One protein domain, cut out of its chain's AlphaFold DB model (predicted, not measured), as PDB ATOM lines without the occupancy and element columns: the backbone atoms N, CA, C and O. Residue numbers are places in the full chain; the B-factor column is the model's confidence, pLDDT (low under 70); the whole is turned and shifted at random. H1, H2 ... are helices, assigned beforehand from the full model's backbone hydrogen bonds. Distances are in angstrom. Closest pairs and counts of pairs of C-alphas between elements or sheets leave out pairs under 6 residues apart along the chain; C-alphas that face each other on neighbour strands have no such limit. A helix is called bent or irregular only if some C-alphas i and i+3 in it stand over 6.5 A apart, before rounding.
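Overview. This is residues 5 to 142 of the 728 residues of an uncharacterized protein of Legionella oakridgensis ATCC 33761 = DSM 21215 (UniProt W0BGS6). One long helix, H5, runs through the middle of an elongated, all-helix body; near its first part H1 lies alongside it and the hairpin of H2 and H3 packs on it through H2, while the hairpin of H6 and H7 lies beyond its last residue. From H7 the chain turns back through H8 and H9, which pack on H5, with H9 on the opposite side of H5 from H1. Small H4 and a long stretch without a named element, residues 56 to 81, extend the other end, where residues 71 to 76 stick out. The 138 printed residues include nine named helices, H1 to H9 in chain order, and no named strand. The whole is compact, with a radius of gyration of the C-alphas of 16.1 A and spans of 51 by 31 by 24 A.

Arrangement. The hub is H5, residues 82 to 98, which touches four helices. H1, residues 5 to 13, touches it at a shallow tilt of 9 degrees, the same way; the closest C-alphas, of Leu 9 and Leu 85, are 6.1 A apart. H2, residues 19 to 29, touches H5 at a steep tilt of 45 degrees, opposite ways, with the C-alphas of Leu 24 and Ala 89 closest at 5.5 A. H3, residues 33 to 42, forms a helical hairpin with H2, closest at the C-alphas of Leu 27 and Phe 36, 5.6 A apart. H4, residues 51 to 55, is close to H3 but not clearly touching, with the C-alphas of Arg 41 and Ile 54 closest at 6.7 A. H8, residues 126 to 133, only just touches H5, with 3 pairs of C-alphas within 8 A, and does so with H5 residues 94 to 97 alone; the closest C-alphas are those of Glu 97 and Ala 127, 6.7 A apart. H9, residues 137 to 140, touches H5 residues 86 to 91 alone, with the C-alphas of Gln 87 and Leu 140 closest at 4.9 A. H7, residues 115 to 124, touches H9, closest at the C-alphas of Arg 119 and Ala 138, 5.8 A apart. H6, residues 103 to 110, and H7 form a helical hairpin, with the C-alphas of Leu 109 and Leu 118 closest at 6.1 A. H1 and H6 are apart. Every O i to N i+4 pair is within hydrogen-bond range in H1, H3, H4, H6 and H7; the counts are 6 of 7 in H2, 12 of 13 in H5 and 0 of 4 in H8, where 3 of 5 O i to N i+3 pairs are within range, and H9 is too short for an i+4 pair.

Along the chain. H5 measures 24.6 A from C-alpha 82 at (-7.818, -13.016, 2.854) to C-alpha 98 at (8.575, 2.362, 12.908). H2 is 16.6 A long, H3 14.1 A and H7 14.0 A. H8 is irregular, with C-alphas 127 and 130 8.0 A apart. H9 ends at C-alpha 140, (3.782, -11.157, 3.677).

Size, cuts and confidence. The C-alphas farthest apart, of Gly 60 and Gln 104, are 52.3 A apart. The printed part has no cut. The link from H4 to H5, 26 residues, is long. Mean pLDDT of the printed part is 82.1, and residues 54 to 80 are under 70.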
ATOM      1  N   ASN A   5     -14.746  -7.272   3.044       82.06
ATOM      2  CA  ASN A   5     -13.290  -7.328   2.885       82.06
ATOM      3  C   ASN A   5     -12.698  -5.957   2.542       82.06
ATOM      4  O   ASN A   5     -11.761  -5.535   3.209       82.06
ATOM      5  N   GLN A   6     -13.315  -5.214   1.622       82.88
ATOM      6  CA  GLN A   6     -12.915  -3.840   1.315       82.88
ATOM      7  C   GLN A   6     -13.038  -2.931   2.547       82.88
ATOM      8  O   GLN A   6     -12.124  -2.177   2.864       82.88
ATOM      9  N   LYS A   7     -14.138  -3.052   3.307       85.81
ATOM     10  CA  LYS A   7     -14.308  -2.304   4.565       85.81
ATOM     11  C   LYS A   7     -13.227  -2.643   5.596       85.81
ATOM     12  O   LYS A   7     -12.766  -1.751   6.299       85.81
ATOM     13  N   LEU A   8     -12.834  -3.913   5.702       89.56
ATOM     14  CA  LEU A   8     -11.762  -4.350   6.596       89.56
ATOM     15  C   LEU A   8     -10.392  -3.842   6.128       89.56
ATOM     16  O   LEU A   8      -9.606  -3.406   6.961       89.56
ATOM     17  N   LEU A   9     -10.118  -3.865   4.823       88.88
ATOM     18  CA  LEU A   9      -8.892  -3.322   4.243       88.88
ATOM     19  C   LEU A   9      -8.757  -1.824   4.552       88.88
ATOM     20  O   LEU A   9      -7.734  -1.393   5.081       88.88
ATOM     21  N   GLU A  10      -9.817  -1.052   4.302       88.00
ATOM     22  CA  GLU A  10      -9.878   0.376   4.634       88.00
ATOM     23  C   GLU A  10      -9.718   0.622   6.137       88.00
ATOM     24  O   GLU A  10      -9.026   1.557   6.542       88.00
ATOM     25  N   ALA A  11     -10.333  -0.221   6.973       91.38
ATOM     26  CA  ALA A  11     -10.200  -0.128   8.420       91.38
ATOM     27  C   ALA A  11      -8.748  -0.361   8.857       91.38
ATOM     28  O   ALA A  11      -8.205   0.481   9.562       91.38
ATOM     29  N   ILE A  12      -8.094  -1.423   8.363       93.38
ATOM     30  CA  ILE A  12      -6.674  -1.724   8.619       93.38
ATOM     31  C   ILE A  12      -5.789  -0.540   8.217       93.38
ATOM     32  O   ILE A  12      -4.945  -0.109   9.001       93.38
ATOM     33  N   GLN A  13      -5.994   0.025   7.027       89.88
ATOM     34  CA  GLN A  13      -5.194   1.150   6.533       89.88
ATOM     35  C   GLN A  13      -5.303   2.400   7.426       89.88
ATOM     36  O   GLN A  13      -4.316   3.124   7.573       89.88
ATOM     37  N   ARG A  14      -6.455   2.618   8.076       91.19
ATOM     38  CA  ARG A  14      -6.735   3.769   8.957       91.19
ATOM     39  C   ARG A  14      -6.339   3.576  10.426       91.19
ATOM     40  O   ARG A  14      -6.568   4.475  11.226       91.19
ATOM     41  N   LEU A  15      -5.783   2.428  10.818       92.31
ATOM     42  CA  LEU A  15      -5.415   2.196  12.221       92.31
ATOM     43  C   LEU A  15      -4.233   3.076  12.641       92.31
ATOM     44  O   LEU A  15      -3.215   3.108  11.964       92.31
ATOM     45  N   GLU A  16      -4.337   3.743  13.784       87.44
ATOM     46  CA  GLU A  16      -3.264   4.598  14.329       87.44
ATOM     47  C   GLU A  16      -2.977   4.291  15.811       87.44
ATOM     48  O   GLU A  16      -2.166   4.951  16.445       87.44
ATOM     49  N   SER A  17      -3.644   3.289  16.400       84.50
ATOM     50  CA  SER A  17      -3.591   3.046  17.849       84.50
ATOM     51  C   SER A  17      -2.693   1.874  18.255       84.50
ATOM     52  O   SER A  17      -2.633   0.845  17.585       84.50
ATOM     53  N   GLU A  18      -2.088   1.968  19.442       82.06
ATOM     54  CA  GLU A  18      -1.382   0.847  20.086       82.06
ATOM     55  C   GLU A  18      -2.294  -0.371  20.311       82.06
ATOM     56  O   GLU A  18      -1.870  -1.517  20.154       82.06
ATOM     57  N   ALA A  19      -3.576  -0.140  20.614       81.44
ATOM     58  CA  ALA A  19      -4.564  -1.204  20.797       81.44
ATOM     59  C   ALA A  19      -4.763  -2.052  19.524       81.44
ATOM     60  O   ALA A  19      -5.074  -3.242  19.615       81.44
ATOM     61  N   ALA A  20      -4.519  -1.473  18.343       90.38
ATOM     62  CA  ALA A  20      -4.592  -2.174  17.068       90.38
ATOM     63  C   ALA A  20      -3.438  -3.166  16.846       90.38
ATOM     64  O   ALA A  20      -3.601  -4.115  16.080       90.38
ATOM     65  N   LYS A  21      -2.285  -3.018  17.517       92.12
ATOM     66  CA  LYS A  21      -1.111  -3.881  17.280       92.12
ATOM     67  C   LYS A  21      -1.387  -5.349  17.602       92.12
ATOM     68  O   LYS A  21      -1.064  -6.218  16.799       92.12
ATOM     69  N   ALA A  22      -2.054  -5.629  18.724       91.62
ATOM     70  CA  ALA A  22      -2.432  -6.994  19.101       91.62
ATOM     71  C   ALA A  22      -3.450  -7.611  18.124       91.62
ATOM     72  O   ALA A  22      -3.380  -8.802  17.821       91.62
ATOM     73  N   ALA A  23      -4.372  -6.793  17.603       93.44
ATOM     74  CA  ALA A  23      -5.330  -7.213  16.586       93.44
ATOM     75  C   ALA A  23      -4.620  -7.580  15.276       93.44
ATOM     76  O   ALA A  23      -4.861  -8.651  14.722       93.44
ATOM     77  N   LEU A  24      -3.704  -6.726  14.811       94.81
ATOM     78  CA  LEU A  24      -2.901  -6.965  13.613       94.81
ATOM     79  C   LEU A  24      -2.007  -8.206  13.764       94.81
ATOM     80  O   LEU A  24      -1.978  -9.037  12.858       94.81
ATOM     81  N   ASP A  25      -1.361  -8.395  14.917       93.50
ATOM     82  CA  ASP A  25      -0.565  -9.594  15.214       93.50
ATOM     83  C   ASP A  25      -1.423 -10.871  15.116       93.50
ATOM     84  O   ASP A  25      -1.009 -11.852  14.494       93.50
ATOM     85  N   ALA A  26      -2.651 -10.857  15.653       92.50
ATOM     86  CA  ALA A  26      -3.577 -11.988  15.562       92.50
ATOM     87  C   ALA A  26      -4.018 -12.291  14.115       92.50
ATOM     88  O   ALA A  26      -4.174 -13.461  13.750       92.50
ATOM     89  N   LEU A  27      -4.188 -11.261  13.276       93.31
ATOM     90  CA  LEU A  27      -4.481 -11.420  11.846       93.31
ATOM     91  C   LEU A  27      -3.294 -12.031  11.086       93.31
ATOM     92  O   LEU A  27      -3.488 -12.943  10.280       93.31
ATOM     93  N   ILE A  28      -2.070 -11.580  11.377       94.00
ATOM     94  CA  ILE A  28      -0.830 -12.069  10.754       94.00
ATOM     95  C   ILE A  28      -0.540 -13.524  11.160       94.00
ATOM     96  O   ILE A  28      -0.124 -14.334  10.330       94.00
ATOM     97  N   GLN A  29      -0.789 -13.890  12.420       91.50
ATOM     98  CA  GLN A  29      -0.523 -15.234  12.957       91.50
ATOM     99  C   GLN A  29      -1.573 -16.286  12.565       91.50
ATOM    100  O   GLN A  29      -1.364 -17.485  12.779       91.50
ATOM    101  N   ALA A  30      -2.710 -15.881  11.998       89.75
ATOM    102  CA  ALA A  30      -3.752 -16.814  11.594       89.75
ATOM    103  C   ALA A  30      -3.260 -17.768  10.489       89.75
ATOM    104  O   ALA A  30      -3.014 -17.353   9.359       89.75
ATOM    105  N   SER A  31      -3.175 -19.067  10.803       84.62
ATOM    106  CA  SER A  31      -2.663 -20.102   9.885       84.62
ATOM    107  C   SER A  31      -3.603 -20.457   8.730       84.62
ATOM    108  O   SER A  31      -3.186 -21.109   7.781       84.62
ATOM    109  N   ASP A  32      -4.884 -20.105   8.840       85.00
ATOM    110  CA  ASP A  32      -5.937 -20.441   7.882       85.00
ATOM    111  C   ASP A  32      -7.070 -19.402   7.935       85.00
ATOM    112  O   ASP A  32      -7.123 -18.548   8.829       85.00
ATOM    113  N   ASP A  33      -7.972 -19.460   6.958       83.88
ATOM    114  CA  ASP A  33      -9.072 -18.504   6.794       83.88
ATOM    115  C   ASP A  33     -10.061 -18.530   7.964       83.88
ATOM    116  O   ASP A  33     -10.637 -17.501   8.321       83.88
ATOM    117  N   THR A  34     -10.249 -19.691   8.597       83.56
ATOM    118  CA  THR A  34     -11.176 -19.844   9.727       83.56
ATOM    119  C   THR A  34     -10.638 -19.108  10.947       83.56
ATOM    120  O   THR A  34     -11.357 -18.339  11.591       83.56
ATOM    121  N   LYS A  35      -9.348 -19.289  11.247       87.38
ATOM    122  CA  LYS A  35      -8.668 -18.566  12.326       87.38
ATOM    123  C   LYS A  35      -8.582 -17.073  12.043       87.38
ATOM    124  O   LYS A  35      -8.784 -16.292  12.967       87.38
ATOM    125  N   PHE A  36      -8.367 -16.675  10.787       89.31
ATOM    126  CA  PHE A  36      -8.330 -15.263  10.402       89.31
ATOM    127  C   PHE A  36      -9.668 -14.577  10.696       89.31
ATOM    128  O   PHE A  36      -9.718 -13.574  11.401       89.31
ATOM    129  N   ARG A  37     -10.784 -15.176  10.267       86.25
ATOM    130  CA  ARG A  37     -12.134 -14.657  10.556       86.25
ATOM    131  C   ARG A  37     -12.424 -14.591  12.050       86.25
ATOM    132  O   ARG A  37     -13.050 -13.640  12.517       86.25
ATOM    133  N   LYS A  38     -11.978 -15.597  12.807       87.75
ATOM    134  CA  LYS A  38     -12.110 -15.603  14.267       87.75
ATOM    135  C   LYS A  38     -11.335 -14.442  14.897       87.75
ATOM    136  O   LYS A  38     -11.875 -13.809  15.797       87.75
ATOM    137  N   ALA A  39     -10.132 -14.142  14.407       90.50
ATOM    138  CA  ALA A  39      -9.339 -12.999  14.856       90.50
ATOM    139  C   ALA A  39     -10.024 -11.660  14.525       90.50
ATOM    140  O   ALA A  39     -10.163 -10.831  15.419       90.50
ATOM    141  N   VAL A  40     -10.564 -11.483  13.310       90.31
ATOM    142  CA  VAL A  40     -11.339 -10.278  12.944       90.31
ATOM    143  C   VAL A  40     -12.519 -10.057  13.897       90.31
ATOM    144  O   VAL A  40     -12.741  -8.941  14.349       90.31
ATOM    145  N   ARG A  41     -13.268 -11.114  14.244       87.19
ATOM    146  CA  ARG A  41     -14.398 -11.014  15.189       87.19
ATOM    147  C   ARG A  41     -13.948 -10.712  16.615       87.19
ATOM    148  O   ARG A  41     -14.599  -9.937  17.299       87.19
ATOM    149  N   ALA A  42     -12.870 -11.348  17.067       89.69
ATOM    150  CA  ALA A  42     -12.353 -11.160  18.421       89.69
ATOM    151  C   ALA A  42     -11.781  -9.751  18.642       89.69
ATOM    152  O   ALA A  42     -11.770  -9.275  19.774       89.69
ATOM    153  N   HIS A  43     -11.322  -9.096  17.572       93.19
ATOM    154  CA  HIS A  43     -10.663  -7.793  17.619       93.19
ATOM    155  C   HIS A  43     -11.387  -6.706  16.816       93.19
ATOM    156  O   HIS A  43     -10.780  -5.705  16.452       93.19
ATOM    157  N   SER A  44     -12.675  -6.874  16.530       89.44
ATOM    158  CA  SER A  44     -13.443  -5.957  15.678       89.44
ATOM    159  C   SER A  44     -13.411  -4.507  16.165       89.44
ATOM    160  O   SER A  44     -13.210  -3.602  15.364       89.44
ATOM    161  N   GLU A  45     -13.543  -4.297  17.475       90.25
ATOM    162  CA  GLU A  45     -13.493  -2.970  18.096       90.25
ATOM    163  C   GLU A  45     -12.101  -2.341  17.947       90.25
ATOM    164  O   GLU A  45     -11.979  -1.203  17.503       90.25
ATOM    165  N   ALA A  46     -11.040  -3.110  18.216       91.62
ATOM    166  CA  ALA A  46      -9.653  -2.664  18.053       91.62
ATOM    167  C   ALA A  46      -9.276  -2.391  16.583       91.62
ATOM    168  O   ALA A  46      -8.362  -1.617  16.313       91.62
ATOM    169  N   LEU A  47      -9.987  -3.014  15.639       91.50
ATOM    170  CA  LEU A  47      -9.875  -2.767  14.202       91.50
ATOM    171  C   LEU A  47     -10.762  -1.600  13.727       91.50
ATOM    172  O   LEU A  47     -10.770  -1.308  12.536       91.50
ATOM    173  N   GLY A  48     -11.521  -0.942  14.611       90.31
ATOM    174  CA  GLY A  48     -12.411   0.164  14.242       90.31
ATOM    175  C   GLY A  48     -13.644  -0.267  13.437       90.31
ATOM    176  O   GLY A  48     -14.201   0.526  12.678       90.31
ATOM    177  N   LEU A  49     -14.065  -1.527  13.566       89.12
ATOM    178  CA  LEU A  49     -15.230  -2.081  12.880       89.12
ATOM    179  C   LEU A  49     -16.470  -1.945  13.774       89.12
ATOM    180  O   LEU A  49     -16.453  -2.360  14.932       89.12
ATOM    181  N   GLY A  50     -17.554  -1.390  13.226       83.75
ATOM    182  CA  GLY A  50     -18.822  -1.226  13.941       83.75
ATOM    183  C   GLY A  50     -19.501  -2.554  14.302       83.75
ATOM    184  O   GLY A  50     -19.232  -3.599  13.705       83.75
ATOM    185  N   GLU A  51     -20.421  -2.520  15.271       76.62
ATOM    186  CA  GLU A  51     -21.195  -3.700  15.700       76.62
ATOM    187  C   GLU A  51     -21.993  -4.334  14.545       76.62
ATOM    188  O   GLU A  51     -22.170  -5.553  14.488       76.62
ATOM    189  N   ASP A  52     -22.409  -3.522  13.571       74.25
ATOM    190  CA  ASP A  52     -23.099  -3.919  12.342       74.25
ATOM    191  C   ASP A  52     -22.230  -4.783  11.410       74.25
ATOM    192  O   ASP A  52     -22.753  -5.629  10.675       74.25
ATOM    193  N   PHE A  53     -20.901  -4.644  11.481       77.50
ATOM    194  CA  PHE A  53     -19.955  -5.488  10.749       77.50
ATOM    195  C   PHE A  53     -20.044  -6.957  11.202       77.50
ATOM    196  O   PHE A  53     -19.972  -7.878  10.377       77.50
ATOM    197  N   ILE A  54     -20.261  -7.169  12.508       69.38
ATOM    198  CA  ILE A  54     -20.316  -8.482  13.168       69.38
ATOM    199  C   ILE A  54     -21.747  -9.034  13.202       69.38
ATOM    200  O   ILE A  54     -21.950 -10.216  12.922       69.38
ATOM    201  N   ALA A  55     -22.740  -8.195  13.513       60.00
ATOM    202  CA  ALA A  55     -24.122  -8.604  13.782       60.00
ATOM    203  C   ALA A  55     -24.862  -9.177  12.560       60.00
ATOM    204  O   ALA A  55     -25.790  -9.969  12.717       60.00
ATOM    205  N   ALA A  56     -24.432  -8.853  11.336       52.06
ATOM    206  CA  ALA A  56     -24.992  -9.451  10.120       52.06
ATOM    207  C   ALA A  56     -24.672 -10.960   9.965       52.06
ATOM    208  O   ALA A  56     -25.299 -11.639   9.154       52.06
ATOM    209  N   ALA A  57     -23.752 -11.515  10.765       48.53
ATOM    210  CA  ALA A  57     -23.428 -12.940  10.773       48.53
ATOM    211  C   ALA A  57     -24.431 -13.754  11.618       48.53
ATOM    212  O   ALA A  57     -24.112 -14.252  12.698       48.53
ATOM    213  N   ASN A  58     -25.652 -13.940  11.113       45.47
ATOM    214  CA  ASN A  58     -26.569 -14.952  11.643       45.47
ATOM    215  C   ASN A  58     -25.988 -16.362  11.412       45.47
ATOM    216  O   ASN A  58     -26.124 -16.908  10.323       45.47
ATOM    217  N   VAL A  59     -25.303 -16.888  12.440       47.19
ATOM    218  CA  VAL A  59     -25.077 -18.263  12.978       47.19
ATOM    219  C   VAL A  59     -25.129 -19.517  12.061       47.19
ATOM    220  O   VAL A  59     -24.833 -20.611  12.526       47.19
ATOM    221  N   GLY A  60     -25.404 -19.440  10.760       47.03
ATOM    222  CA  GLY A  60     -25.520 -20.618   9.886       47.03
ATOM    223  C   GLY A  60     -24.987 -20.464   8.463       47.03
ATOM    224  O   GLY A  60     -24.794 -21.477   7.794       47.03
ATOM    225  N   LYS A  61     -24.711 -19.245   7.986       50.34
ATOM    226  CA  LYS A  61     -24.117 -19.014   6.659       50.34
ATOM    227  C   LYS A  61     -22.914 -18.092   6.780       50.34
ATOM    228  O   LYS A  61     -23.021 -16.876   6.762       50.34
ATOM    229  N   ASP A  62     -21.756 -18.713   6.938       51.25
ATOM    230  CA  ASP A  62     -20.434 -18.095   7.084       51.25
ATOM    231  C   ASP A  62     -19.931 -17.480   5.749       51.25
ATOM    232  O   ASP A  62     -18.762 -17.630   5.387       51.25
ATOM    233  N   GLU A  63     -20.831 -16.875   4.960       53.06
ATOM    234  CA  GLU A  63     -20.623 -16.474   3.557       53.06
ATOM    235  C   GLU A  63     -20.096 -15.037   3.385       53.06
ATOM    236  O   GLU A  63     -19.403 -14.755   2.411       53.06
ATOM    237  N   ASP A  64     -20.279 -14.158   4.374       57.66
ATOM    238  CA  ASP A  64     -20.000 -12.718   4.226       57.66
ATOM    239  C   ASP A  64     -18.510 -12.327   4.148       57.66
ATOM    240  O   ASP A  64     -18.189 -11.251   3.658       57.66
ATOM    241  N   LEU A  65     -17.598 -13.175   4.641       61.22
ATOM    242  CA  LEU A  65     -16.145 -13.059   4.402       61.22
ATOM    243  C   LEU A  65     -15.651 -14.138   3.405       61.22
ATOM    244  O   LEU A  65     -14.452 -14.239   3.165       61.22
ATOM    245  N   LYS A  66     -16.538 -15.018   2.876       53.66
ATOM    246  CA  LYS A  66     -16.221 -16.025   1.824       53.66
ATOM    247  C   LYS A  66     -16.318 -15.450   0.418       53.66
ATOM    248  O   LYS A  66     -15.583 -15.914  -0.442       53.66
ATOM    249  N   ALA A  67     -17.210 -14.495   0.174       47.81
ATOM    250  CA  ALA A  67     -17.460 -13.947  -1.158       47.81
ATOM    251  C   ALA A  67     -16.398 -12.913  -1.580       47.81
ATOM    252  O   ALA A  67     -16.724 -11.816  -2.010       47.81
ATOM    253  N   ALA A  68     -15.117 -13.229  -1.412       45.38
ATOM    254  CA  ALA A  68     -14.034 -12.426  -1.954       45.38
ATOM    255  C   ALA A  68     -13.142 -13.328  -2.795       45.38
ATOM    256  O   ALA A  68     -12.525 -14.264  -2.284       45.38
ATOM    257  N   GLY A  69     -13.172 -13.069  -4.099       41.97
ATOM    258  CA  GLY A  69     -12.547 -13.883  -5.136       41.97
ATOM    259  C   GLY A  69     -13.522 -14.567  -6.102       41.97
ATOM    260  O   GLY A  69     -13.049 -15.144  -7.069       41.97
ATOM    261  N   ASN A  70     -14.844 -14.495  -5.878       42.03
ATOM    262  CA  ASN A  70     -15.860 -15.070  -6.783       42.03
ATOM    263  C   ASN A  70     -16.896 -14.054  -7.313       42.03
ATOM    264  O   ASN A  70     -17.778 -14.451  -8.068       42.03
ATOM    265  N   ASP A  71     -16.816 -12.775  -6.930       44.47
ATOM    266  CA  ASP A  71     -17.616 -11.730  -7.578       44.47
ATOM    267  C   ASP A  71     -16.894 -11.312  -8.868       44.47
ATOM    268  O   ASP A  71     -15.979 -10.487  -8.834       44.47
ATOM    269  N   ASP A  72     -17.324 -11.882  -9.999       47.84
ATOM    270  CA  ASP A  72     -16.895 -11.520 -11.368       47.84
ATOM    271  C   ASP A  72     -17.099 -10.017 -11.693       47.84
ATOM    272  O   ASP A  72     -16.582  -9.524 -12.692       47.84
ATOM    273  N   ASP A  73     -17.828  -9.277 -10.846       52.50
ATOM    274  CA  ASP A  73     -18.178  -7.863 -11.030       52.50
ATOM    275  C   ASP A  73     -17.294  -6.871 -10.239       52.50
ATOM    276  O   ASP A  73     -17.473  -5.655 -10.360       52.50
ATOM    277  N   SER A  74     -16.343  -7.334  -9.414       52.31
ATOM    278  CA  SER A  74     -15.363  -6.426  -8.793       52.31
ATOM    279  C   SER A  74     -14.198  -6.174  -9.750       52.31
ATOM    280  O   SER A  74     -13.630  -7.120 -10.283       52.31
ATOM    281  N   ALA A  75     -13.836  -4.905  -9.960       53.84
ATOM    282  CA  ALA A  75     -12.799  -4.508 -10.916       53.84
ATOM    283  C   ALA A  75     -11.403  -5.105 -10.625       53.84
ATOM    284  O   ALA A  75     -10.583  -5.128 -11.535       53.84
ATOM    285  N   ASP A  76     -11.163  -5.623  -9.409       55.88
ATOM    286  CA  ASP A  76      -9.958  -6.379  -9.042       55.88
ATOM    287  C   ASP A  76     -10.263  -7.472  -7.976       55.88
ATOM    288  O   ASP A  76     -10.251  -7.215  -6.765       55.88
ATOM    289  N   PRO A  77     -10.579  -8.720  -8.386       54.50
ATOM    290  CA  PRO A  77     -10.929  -9.811  -7.467       54.50
ATOM    291  C   PRO A  77      -9.749 -10.331  -6.623       54.50
ATOM    292  O   PRO A  77      -9.959 -11.035  -5.629       54.50
ATOM    293  N   GLU A  78      -8.509  -9.999  -6.998       58.72
ATOM    294  CA  GLU A  78      -7.281 -10.401  -6.296       58.72
ATOM    295  C   GLU A  78      -7.013  -9.561  -5.031       58.72
ATOM    296  O   GLU A  78      -6.592 -10.113  -4.011       58.72
ATOM    297  N   GLU A  79      -7.340  -8.263  -5.038       54.75
ATOM    298  CA  GLU A  79      -7.064  -7.326  -3.929       54.75
ATOM    299  C   GLU A  79      -7.889  -7.603  -2.660       54.75
ATOM    300  O   GLU A  79      -7.519  -7.207  -1.557       54.75
ATOM    301  N   ASN A  80      -9.003  -8.326  -2.792       57.84
ATOM    302  CA  ASN A  80      -9.935  -8.580  -1.693       57.84
ATOM    303  C   ASN A  80      -9.761  -9.954  -1.029       57.84
ATOM    304  O   ASN A  80     -10.548 -10.321  -0.150       57.84
ATOM    305  N   LYS A  81      -8.749 -10.738  -1.416       79.06
ATOM    306  CA  LYS A  81      -8.490 -12.053  -0.812       79.06
ATOM    307  C   LYS A  81      -8.033 -11.921   0.645       79.06
ATOM    308  O   LYS A  81      -7.405 -10.943   1.039       79.06
ATOM    309  N   ILE A  82      -8.296 -12.952   1.456       83.62
ATOM    310  CA  ILE A  82      -7.818 -13.016   2.854       83.62
ATOM    311  C   ILE A  82      -6.293 -12.853   2.927       83.62
ATOM    312  O   ILE A  82      -5.786 -12.248   3.869       83.62
ATOM    313  N   GLU A  83      -5.567 -13.335   1.919       85.38
ATOM    314  CA  GLU A  83      -4.122 -13.147   1.838       85.38
ATOM    315  C   GLU A  83      -3.736 -11.671   1.658       85.38
ATOM    316  O   GLU A  83      -2.907 -11.181   2.417       85.38
ATOM    317  N   ALA A  84      -4.402 -10.925   0.771       84.38
ATOM    318  CA  ALA A  84      -4.178  -9.485   0.610       84.38
ATOM    319  C   ALA A  84      -4.472  -8.707   1.909       84.38
ATOM    320  O   ALA A  84      -3.717  -7.819   2.300       84.38
ATOM    321  N   LEU A  85      -5.507  -9.105   2.660       89.31
ATOM    322  CA  LEU A  85      -5.802  -8.534   3.980       89.31
ATOM    323  C   LEU A  85      -4.710  -8.840   5.020       89.31
ATOM    324  O   LEU A  85      -4.400  -7.984   5.849       89.31
ATOM    325  N   ARG A  86      -4.102 -10.036   4.987       90.31
ATOM    326  CA  ARG A  86      -2.940 -10.365   5.835       90.31
ATOM    327  C   ARG A  86      -1.708  -9.557   5.446       90.31
ATOM    328  O   ARG A  86      -1.006  -9.094   6.341       90.31
ATOM    329  N   GLN A  87      -1.459  -9.373   4.151       91.50
ATOM    330  CA  GLN A  87      -0.362  -8.544   3.645       91.50
ATOM    331  C   GLN A  87      -0.537  -7.082   4.079       91.50
ATOM    332  O   GLN A  87       0.388  -6.481   4.625       91.50
ATOM    333  N   ALA A  88      -1.753  -6.539   3.954       91.00
ATOM    334  CA  ALA A  88      -2.092  -5.205   4.443       91.00
ATOM    335  C   ALA A  88      -1.922  -5.084   5.966       91.00
ATOM    336  O   ALA A  88      -1.357  -4.100   6.446       91.00
ATOM    337  N   ALA A  89      -2.350  -6.097   6.731       93.62
ATOM    338  CA  ALA A  89      -2.155  -6.131   8.177       93.62
ATOM    339  C   ALA A  89      -0.664  -6.158   8.554       93.62
ATOM    340  O   ALA A  89      -0.255  -5.417   9.444       93.62
ATOM    341  N   ALA A  90       0.151  -6.958   7.856       93.19
ATOM    342  CA  ALA A  90       1.598  -7.023   8.056       93.19
ATOM    343  C   ALA A  90       2.278  -5.683   7.750       93.19
ATOM    344  O   ALA A  90       3.027  -5.177   8.587       93.19
ATOM    345  N   GLY A  91       1.968  -5.073   6.601       92.94
ATOM    346  CA  GLY A  91       2.486  -3.759   6.225       92.94
ATOM    347  C   GLY A  91       2.130  -2.694   7.261       92.94
ATOM    348  O   GLY A  91       3.010  -2.019   7.790       92.94
ATOM    349  N   LYS A  92       0.850  -2.603   7.642       94.12
ATOM    350  CA  LYS A  92       0.395  -1.626   8.638       94.12
ATOM    351  C   LYS A  92       1.024  -1.849  10.012       94.12
ATOM    352  O   LYS A  92       1.399  -0.892  10.682       94.12
ATOM    353  N   ARG A  93       1.166  -3.107  10.432       94.25
ATOM    354  CA  ARG A  93       1.777  -3.460  11.716       94.25
ATOM    355  C   ARG A  93       3.236  -3.033  11.794       94.25
ATOM    356  O   ARG A  93       3.651  -2.592  12.865       94.25
ATOM    357  N   VAL A  94       3.985  -3.157  10.693       94.19
ATOM    358  CA  VAL A  94       5.361  -2.653  10.611       94.19
ATOM    359  C   VAL A  94       5.372  -1.133  10.702       94.19
ATOM    360  O   VAL A  94       6.100  -0.604  11.534       94.19
ATOM    361  N   MET A  95       4.525  -0.450   9.927       92.62
ATOM    362  CA  MET A  95       4.422   1.017   9.925       92.62
ATOM    363  C   MET A  95       4.166   1.583  11.331       92.62
ATOM    364  O   MET A  95       4.884   2.476  11.762       92.62
ATOM    365  N   LEU A  96       3.233   0.996  12.090       91.38
ATOM    366  CA  LEU A  96       2.932   1.411  13.472       91.38
ATOM    367  C   LEU A  96       4.083   1.189  14.468       91.38
ATOM    368  O   LEU A  96       4.047   1.707  15.579       91.38
ATOM    369  N   GLU A  97       5.077   0.372  14.128       93.62
ATOM    370  CA  GLU A  97       6.235   0.123  14.993       93.62
ATOM    371  C   GLU A  97       7.467   0.927  14.566       93.62
ATOM    372  O   GLU A  97       8.413   1.038  15.345       93.62
ATOM    373  N   LEU A  98       7.473   1.508  13.358       93.62
ATOM    374  CA  LEU A  98       8.575   2.362  12.908       93.62
ATOM    375  C   LEU A  98       8.771   3.541  13.867       93.62
ATOM    376  O   LEU A  98       9.903   3.871  14.216       93.62
ATOM    377  N   GLU A  99       7.687   4.109  14.394       89.00
ATOM    378  CA  GLU A  99       7.739   5.189  15.383       89.00
ATOM    379  C   GLU A  99       8.482   4.814  16.676       89.00
ATOM    380  O   GLU A  99       9.006   5.697  17.354       89.00
ATOM    381  N   ALA A 100       8.596   3.528  17.020       90.31
ATOM    382  CA  ALA A 100       9.320   3.078  18.212       90.31
ATOM    383  C   ALA A 100      10.840   2.948  17.990       90.31
ATOM    384  O   ALA A 100      11.602   2.901  18.957       90.31
ATOM    385  N   LEU A 101      11.300   2.906  16.736       93.69
ATOM    386  CA  LEU A 101      12.712   2.722  16.388       93.69
ATOM    387  C   LEU A 101      13.529   3.997  16.602       93.69
ATOM    388  O   LEU A 101      13.030   5.107  16.420       93.69
ATOM    389  N   ASN A 102      14.808   3.867  16.954       94.00
ATOM    390  CA  ASN A 102      15.690   5.038  17.033       94.00
ATOM    391  C   ASN A 102      16.145   5.513  15.636       94.00
ATOM    392  O   ASN A 102      16.024   4.790  14.645       94.00
ATOM    393  N   THR A 103      16.714   6.719  15.564       90.56
ATOM    394  CA  THR A 103      17.171   7.351  14.313       90.56
ATOM    395  C   THR A 103      18.114   6.457  13.496       90.56
ATOM    396  O   THR A 103      17.966   6.352  12.281       90.56
ATOM    397  N   GLN A 104      19.054   5.750  14.139       93.50
ATOM    398  CA  GLN A 104      20.007   4.876  13.436       93.50
ATOM    399  C   GLN A 104      19.347   3.625  12.852       93.50
ATOM    400  O   GLN A 104      19.766   3.133  11.805       93.50
ATOM    401  N   GLU A 105      18.359   3.064  13.543       94.75
ATOM    402  CA  GLU A 105      17.602   1.911  13.057       94.75
ATOM    403  C   GLU A 105      16.729   2.294  11.862       94.75
ATOM    404  O   GLU A 105      16.749   1.588  10.855       94.75
ATOM    405  N   LEU A 106      16.042   3.435  11.941       95.19
ATOM    406  CA  LEU A 106      15.240   3.978  10.845       95.19
ATOM    407  C   LEU A 106      16.096   4.266   9.609       95.19
ATOM    408  O   LEU A 106      15.752   3.835   8.510       95.19
ATOM    409  N   GLN A 107      17.264   4.884   9.799       92.94
ATOM    410  CA  GLN A 107      18.188   5.175   8.707       92.94
ATOM    411  C   GLN A 107      18.712   3.900   8.028       92.94
ATOM    412  O   GLN A 107      18.783   3.823   6.803       92.94
ATOM    413  N   LYS A 108      19.013   2.847   8.801       95.44
ATOM    414  CA  LYS A 108      19.397   1.543   8.231       95.44
ATOM    415  C   LYS A 108      18.285   0.928   7.385       95.44
ATOM    416  O   LYS A 108      18.587   0.299   6.376       95.44
ATOM    417  N   LEU A 109      17.024   1.077   7.798       95.19
ATOM    418  CA  LEU A 109      15.881   0.591   7.022       95.19
ATOM    419  C   LEU A 109      15.709   1.400   5.730       95.19
ATOM    420  O   LEU A 109      15.567   0.803   4.666       95.19
ATOM    421  N   SER A 110      15.800   2.732   5.793       95.25
ATOM    422  CA  SER A 110      15.676   3.592   4.609       95.25
ATOM    423  C   SER A 110      16.823   3.415   3.606       95.25
ATOM    424  O   SER A 110      16.631   3.578   2.405       95.25
ATOM    425  N   GLU A 111      18.022   3.064   4.076       95.38
ATOM    426  CA  GLU A 111      19.223   2.873   3.246       95.38
ATOM    427  C   GLU A 111      19.402   1.433   2.733       95.38
ATOM    428  O   GLU A 111      20.388   1.146   2.047       95.38
ATOM    429  N   ALA A 112      18.468   0.523   3.031       95.44
ATOM    430  CA  ALA A 112      18.517  -0.851   2.539       95.44
ATOM    431  C   ALA A 112      18.657  -0.881   1.004       95.44
ATOM    432  O   ALA A 112      17.933  -0.185   0.280       95.44
ATOM    433  N   ARG A 113      19.607  -1.675   0.498       94.31
ATOM    434  CA  ARG A 113      19.972  -1.688  -0.930       94.31
ATOM    435  C   ARG A 113      18.910  -2.344  -1.796       94.31
ATOM    436  O   ARG A 113      18.700  -1.913  -2.924       94.31
ATOM    437  N   ASP A 114      18.263  -3.371  -1.261       94.00
ATOM    438  CA  ASP A 114      17.248  -4.169  -1.934       94.00
ATOM    439  C   ASP A 114      16.198  -4.692  -0.935       94.00
ATOM    440  O   ASP A 114      16.333  -4.554   0.287       94.00
ATOM    441  N   GLU A 115      15.126  -5.293  -1.460       93.31
ATOM    442  CA  GLU A 115      14.051  -5.871  -0.649       93.31
ATOM    443  C   GLU A 115      14.535  -6.975   0.297       93.31
ATOM    444  O   GLU A 115      14.026  -7.109   1.412       93.31
ATOM    445  N   ALA A 116      15.505  -7.786  -0.134       93.62
ATOM    446  CA  ALA A 116      16.005  -8.900   0.661       93.62
ATOM    447  C   ALA A 116      16.746  -8.387   1.903       93.62
ATOM    448  O   ALA A 116      16.561  -8.906   3.009       93.62
ATOM    449  N   GLU A 117      17.540  -7.330   1.742       95.00
ATOM    450  CA  GLU A 117      18.186  -6.628   2.837       95.00
ATOM    451  C   GLU A 117      17.160  -5.987   3.773       95.00
ATOM    452  O   GLU A 117      17.275  -6.171   4.988       95.00
ATOM    453  N   LEU A 118      16.132  -5.315   3.244       94.44
ATOM    454  CA  LEU A 118      15.092  -4.693   4.067       94.44
ATOM    455  C   LEU A 118      14.332  -5.734   4.902       94.44
ATOM    456  O   LEU A 118      14.230  -5.592   6.122       94.44
ATOM    457  N   ARG A 119      13.885  -6.842   4.293       94.25
ATOM    458  CA  ARG A 119      13.232  -7.960   5.006       94.25
ATOM    459  C   ARG A 119      14.143  -8.555   6.081       94.25
ATOM    460  O   ARG A 119      13.682  -8.865   7.183       94.25
ATOM    461  N   ARG A 120      15.444  -8.691   5.796       93.88
ATOM    462  CA  ARG A 120      16.440  -9.170   6.768       93.88
ATOM    463  C   ARG A 120      16.573  -8.211   7.953       93.88
ATOM    464  O   ARG A 120      16.599  -8.676   9.091       93.88
ATOM    465  N   LEU A 121      16.649  -6.903   7.705       93.94
ATOM    466  CA  LEU A 121      16.749  -5.881   8.751       93.94
ATOM    467  C   LEU A 121      15.489  -5.837   9.625       93.94
ATOM    468  O   LEU A 121      15.604  -5.866  10.851       93.94
ATOM    469  N   LEU A 122      14.301  -5.867   9.012       93.50
ATOM    470  CA  LEU A 122      13.018  -5.947   9.718       93.50
ATOM    471  C   LEU A 122      12.935  -7.206  10.592       93.50
ATOM    472  O   LEU A 122      12.569  -7.140  11.761       93.50
ATOM    473  N   THR A 123      13.365  -8.356  10.068       90.88
ATOM    474  CA  THR A 123      13.376  -9.615  10.830       90.88
ATOM    475  C   THR A 123      14.369  -9.574  11.995       90.88
ATOM    476  O   THR A 123      14.086 -10.125  13.060       90.88
ATOM    477  N   ALA A 124      15.521  -8.918  11.822       90.44
ATOM    478  CA  ALA A 124      16.570  -8.811  12.836       90.44
ATOM    479  C   ALA A 124      16.261  -7.793  13.950       90.44
ATOM    480  O   ALA A 124      16.767  -7.949  15.066       90.44
ATOM    481  N   SER A 125      15.408  -6.799  13.693       91.50
ATOM    482  CA  SER A 125      15.025  -5.786  14.684       91.50
ATOM    483  C   SER A 125      14.141  -6.368  15.796       91.50
ATOM    484  O   SER A 125      13.245  -7.178  15.547       91.50
ATOM    485  N   GLN A 126      14.428  -5.986  17.045       88.56
ATOM    486  CA  GLN A 126      13.693  -6.442  18.234       88.56
ATOM    487  C   GLN A 126      12.303  -5.810  18.347       88.56
ATOM    488  O   GLN A 126      11.420  -6.413  18.952       88.56
ATOM    489  N   ALA A 127      12.086  -4.648  17.726       86.25
ATOM    490  CA  ALA A 127      10.787  -3.980  17.728       86.25
ATOM    491  C   ALA A 127       9.689  -4.853  17.087       86.25
ATOM    492  O   ALA A 127       8.537  -4.838  17.504       86.25
ATOM    493  N   PHE A 128      10.067  -5.722  16.143       89.06
ATOM    494  CA  PHE A 128       9.155  -6.644  15.458       89.06
ATOM    495  C   PHE A 128       9.165  -8.066  16.044       89.06
ATOM    496  O   PHE A 128       8.782  -9.026  15.371       89.06
ATOM    497  N   ALA A 129       9.617  -8.250  17.291       85.12
ATOM    498  CA  ALA A 129       9.735  -9.578  17.897       85.12
ATOM    499  C   ALA A 129       8.402 -10.351  17.944       85.12
ATOM    500  O   ALA A 129       8.417 -11.575  17.787       85.12
ATOM    501  N   SER A 130       7.256  -9.671  18.092       81.62
ATOM    502  CA  SER A 130       5.931 -10.317  18.128       81.62
ATOM    503  C   SER A 130       5.552 -11.007  16.808       81.62
ATOM    504  O   SER A 130       4.839 -12.017  16.811       81.62
ATOM    505  N   LEU A 131       6.107 -10.533  15.688       85.50
ATOM    506  CA  LEU A 131       5.881 -11.088  14.351       85.50
ATOM    507  C   LEU A 131       6.717 -12.343  14.079       85.50
ATOM    508  O   LEU A 131       6.313 -13.199  13.295       85.50
ATOM    509  N   ARG A 132       7.840 -12.523  14.789       81.50
ATOM    510  CA  ARG A 132       8.756 -13.670  14.612       81.50
ATOM    511  C   ARG A 132       8.148 -15.024  14.978       81.50
ATOM    512  O   ARG A 132       8.712 -16.053  14.618       81.50
ATOM    513  N   SER A 133       7.014 -15.038  15.679       80.25
ATOM    514  CA  SER A 133       6.247 -16.261  15.964       80.25
ATOM    515  C   SER A 133       5.791 -16.982  14.688       80.25
ATOM    516  O   SER A 133       5.585 -18.196  14.706       80.25
ATOM    517  N   ARG A 134       5.705 -16.257  13.565       80.88
ATOM    518  CA  ARG A 134       5.462 -16.785  12.227       80.88
ATOM    519  C   ARG A 134       6.734 -16.645  11.380       80.88
ATOM    520  O   ARG A 134       7.131 -15.540  11.032       80.88
ATOM    521  N   ALA A 135       7.381 -17.763  11.046       73.25
ATOM    522  CA  ALA A 135       8.709 -17.778  10.412       73.25
ATOM    523  C   ALA A 135       8.778 -17.076   9.036       73.25
ATOM    524  O   ALA A 135       9.853 -16.653   8.622       73.25
ATOM    525  N   ASP A 136       7.647 -16.940   8.346       81.50
ATOM    526  CA  ASP A 136       7.506 -16.351   7.013       81.50
ATOM    527  C   ASP A 136       6.831 -14.968   7.018       81.50
ATOM    528  O   ASP A 136       6.495 -14.465   5.950       81.50
ATOM    529  N   TRP A 137       6.632 -14.321   8.178       87.06
ATOM    530  CA  TRP A 137       5.877 -13.058   8.253       87.06
ATOM    531  C   TRP A 137       6.453 -11.966   7.344       87.06
ATOM    532  O   TRP A 137       5.705 -11.216   6.723       87.06
ATOM    533  N   ALA A 138       7.782 -11.905   7.223       84.81
ATOM    534  CA  ALA A 138       8.446 -10.919   6.385       84.81
ATOM    535  C   ALA A 138       8.115 -11.120   4.901       84.81
ATOM    536  O   ALA A 138       8.166 -10.143   4.169       84.81
ATOM    537  N   ASN A 139       7.740 -12.330   4.461       89.12
ATOM    538  CA  ASN A 139       7.309 -12.622   3.087       89.12
ATOM    539  C   ASN A 139       5.880 -12.132   2.797       89.12
ATOM    540  O   ASN A 139       5.504 -12.047   1.634       89.12
ATOM    541  N   LEU A 140       5.104 -11.779   3.830       89.38
ATOM    542  CA  LEU A 140       3.782 -11.157   3.677       89.38
ATOM    543  C   LEU A 140       3.875  -9.676   3.281       89.38
ATOM    544  O   LEU A 140       2.870  -9.071   2.935       89.38
ATOM    545  N   LEU A 141       5.060  -9.066   3.347       92.62
ATOM    546  CA  LEU A 141       5.252  -7.697   2.878       92.62
ATOM    547  C   LEU A 141       5.350  -7.705   1.349       92.62
ATOM    548  O   LEU A 141       6.238  -8.347   0.788       92.62
ATOM    549  N   THR A 142       4.439  -7.023   0.664       92.50
ATOM    550  CA  THR A 142       4.539  -6.818  -0.788       92.50
ATOM    551  C   THR A 142       5.692  -5.866  -1.116       92.50
ATOM    552  O   THR A 142       6.171  -5.152  -0.235       92.50
TER     553      THR A 142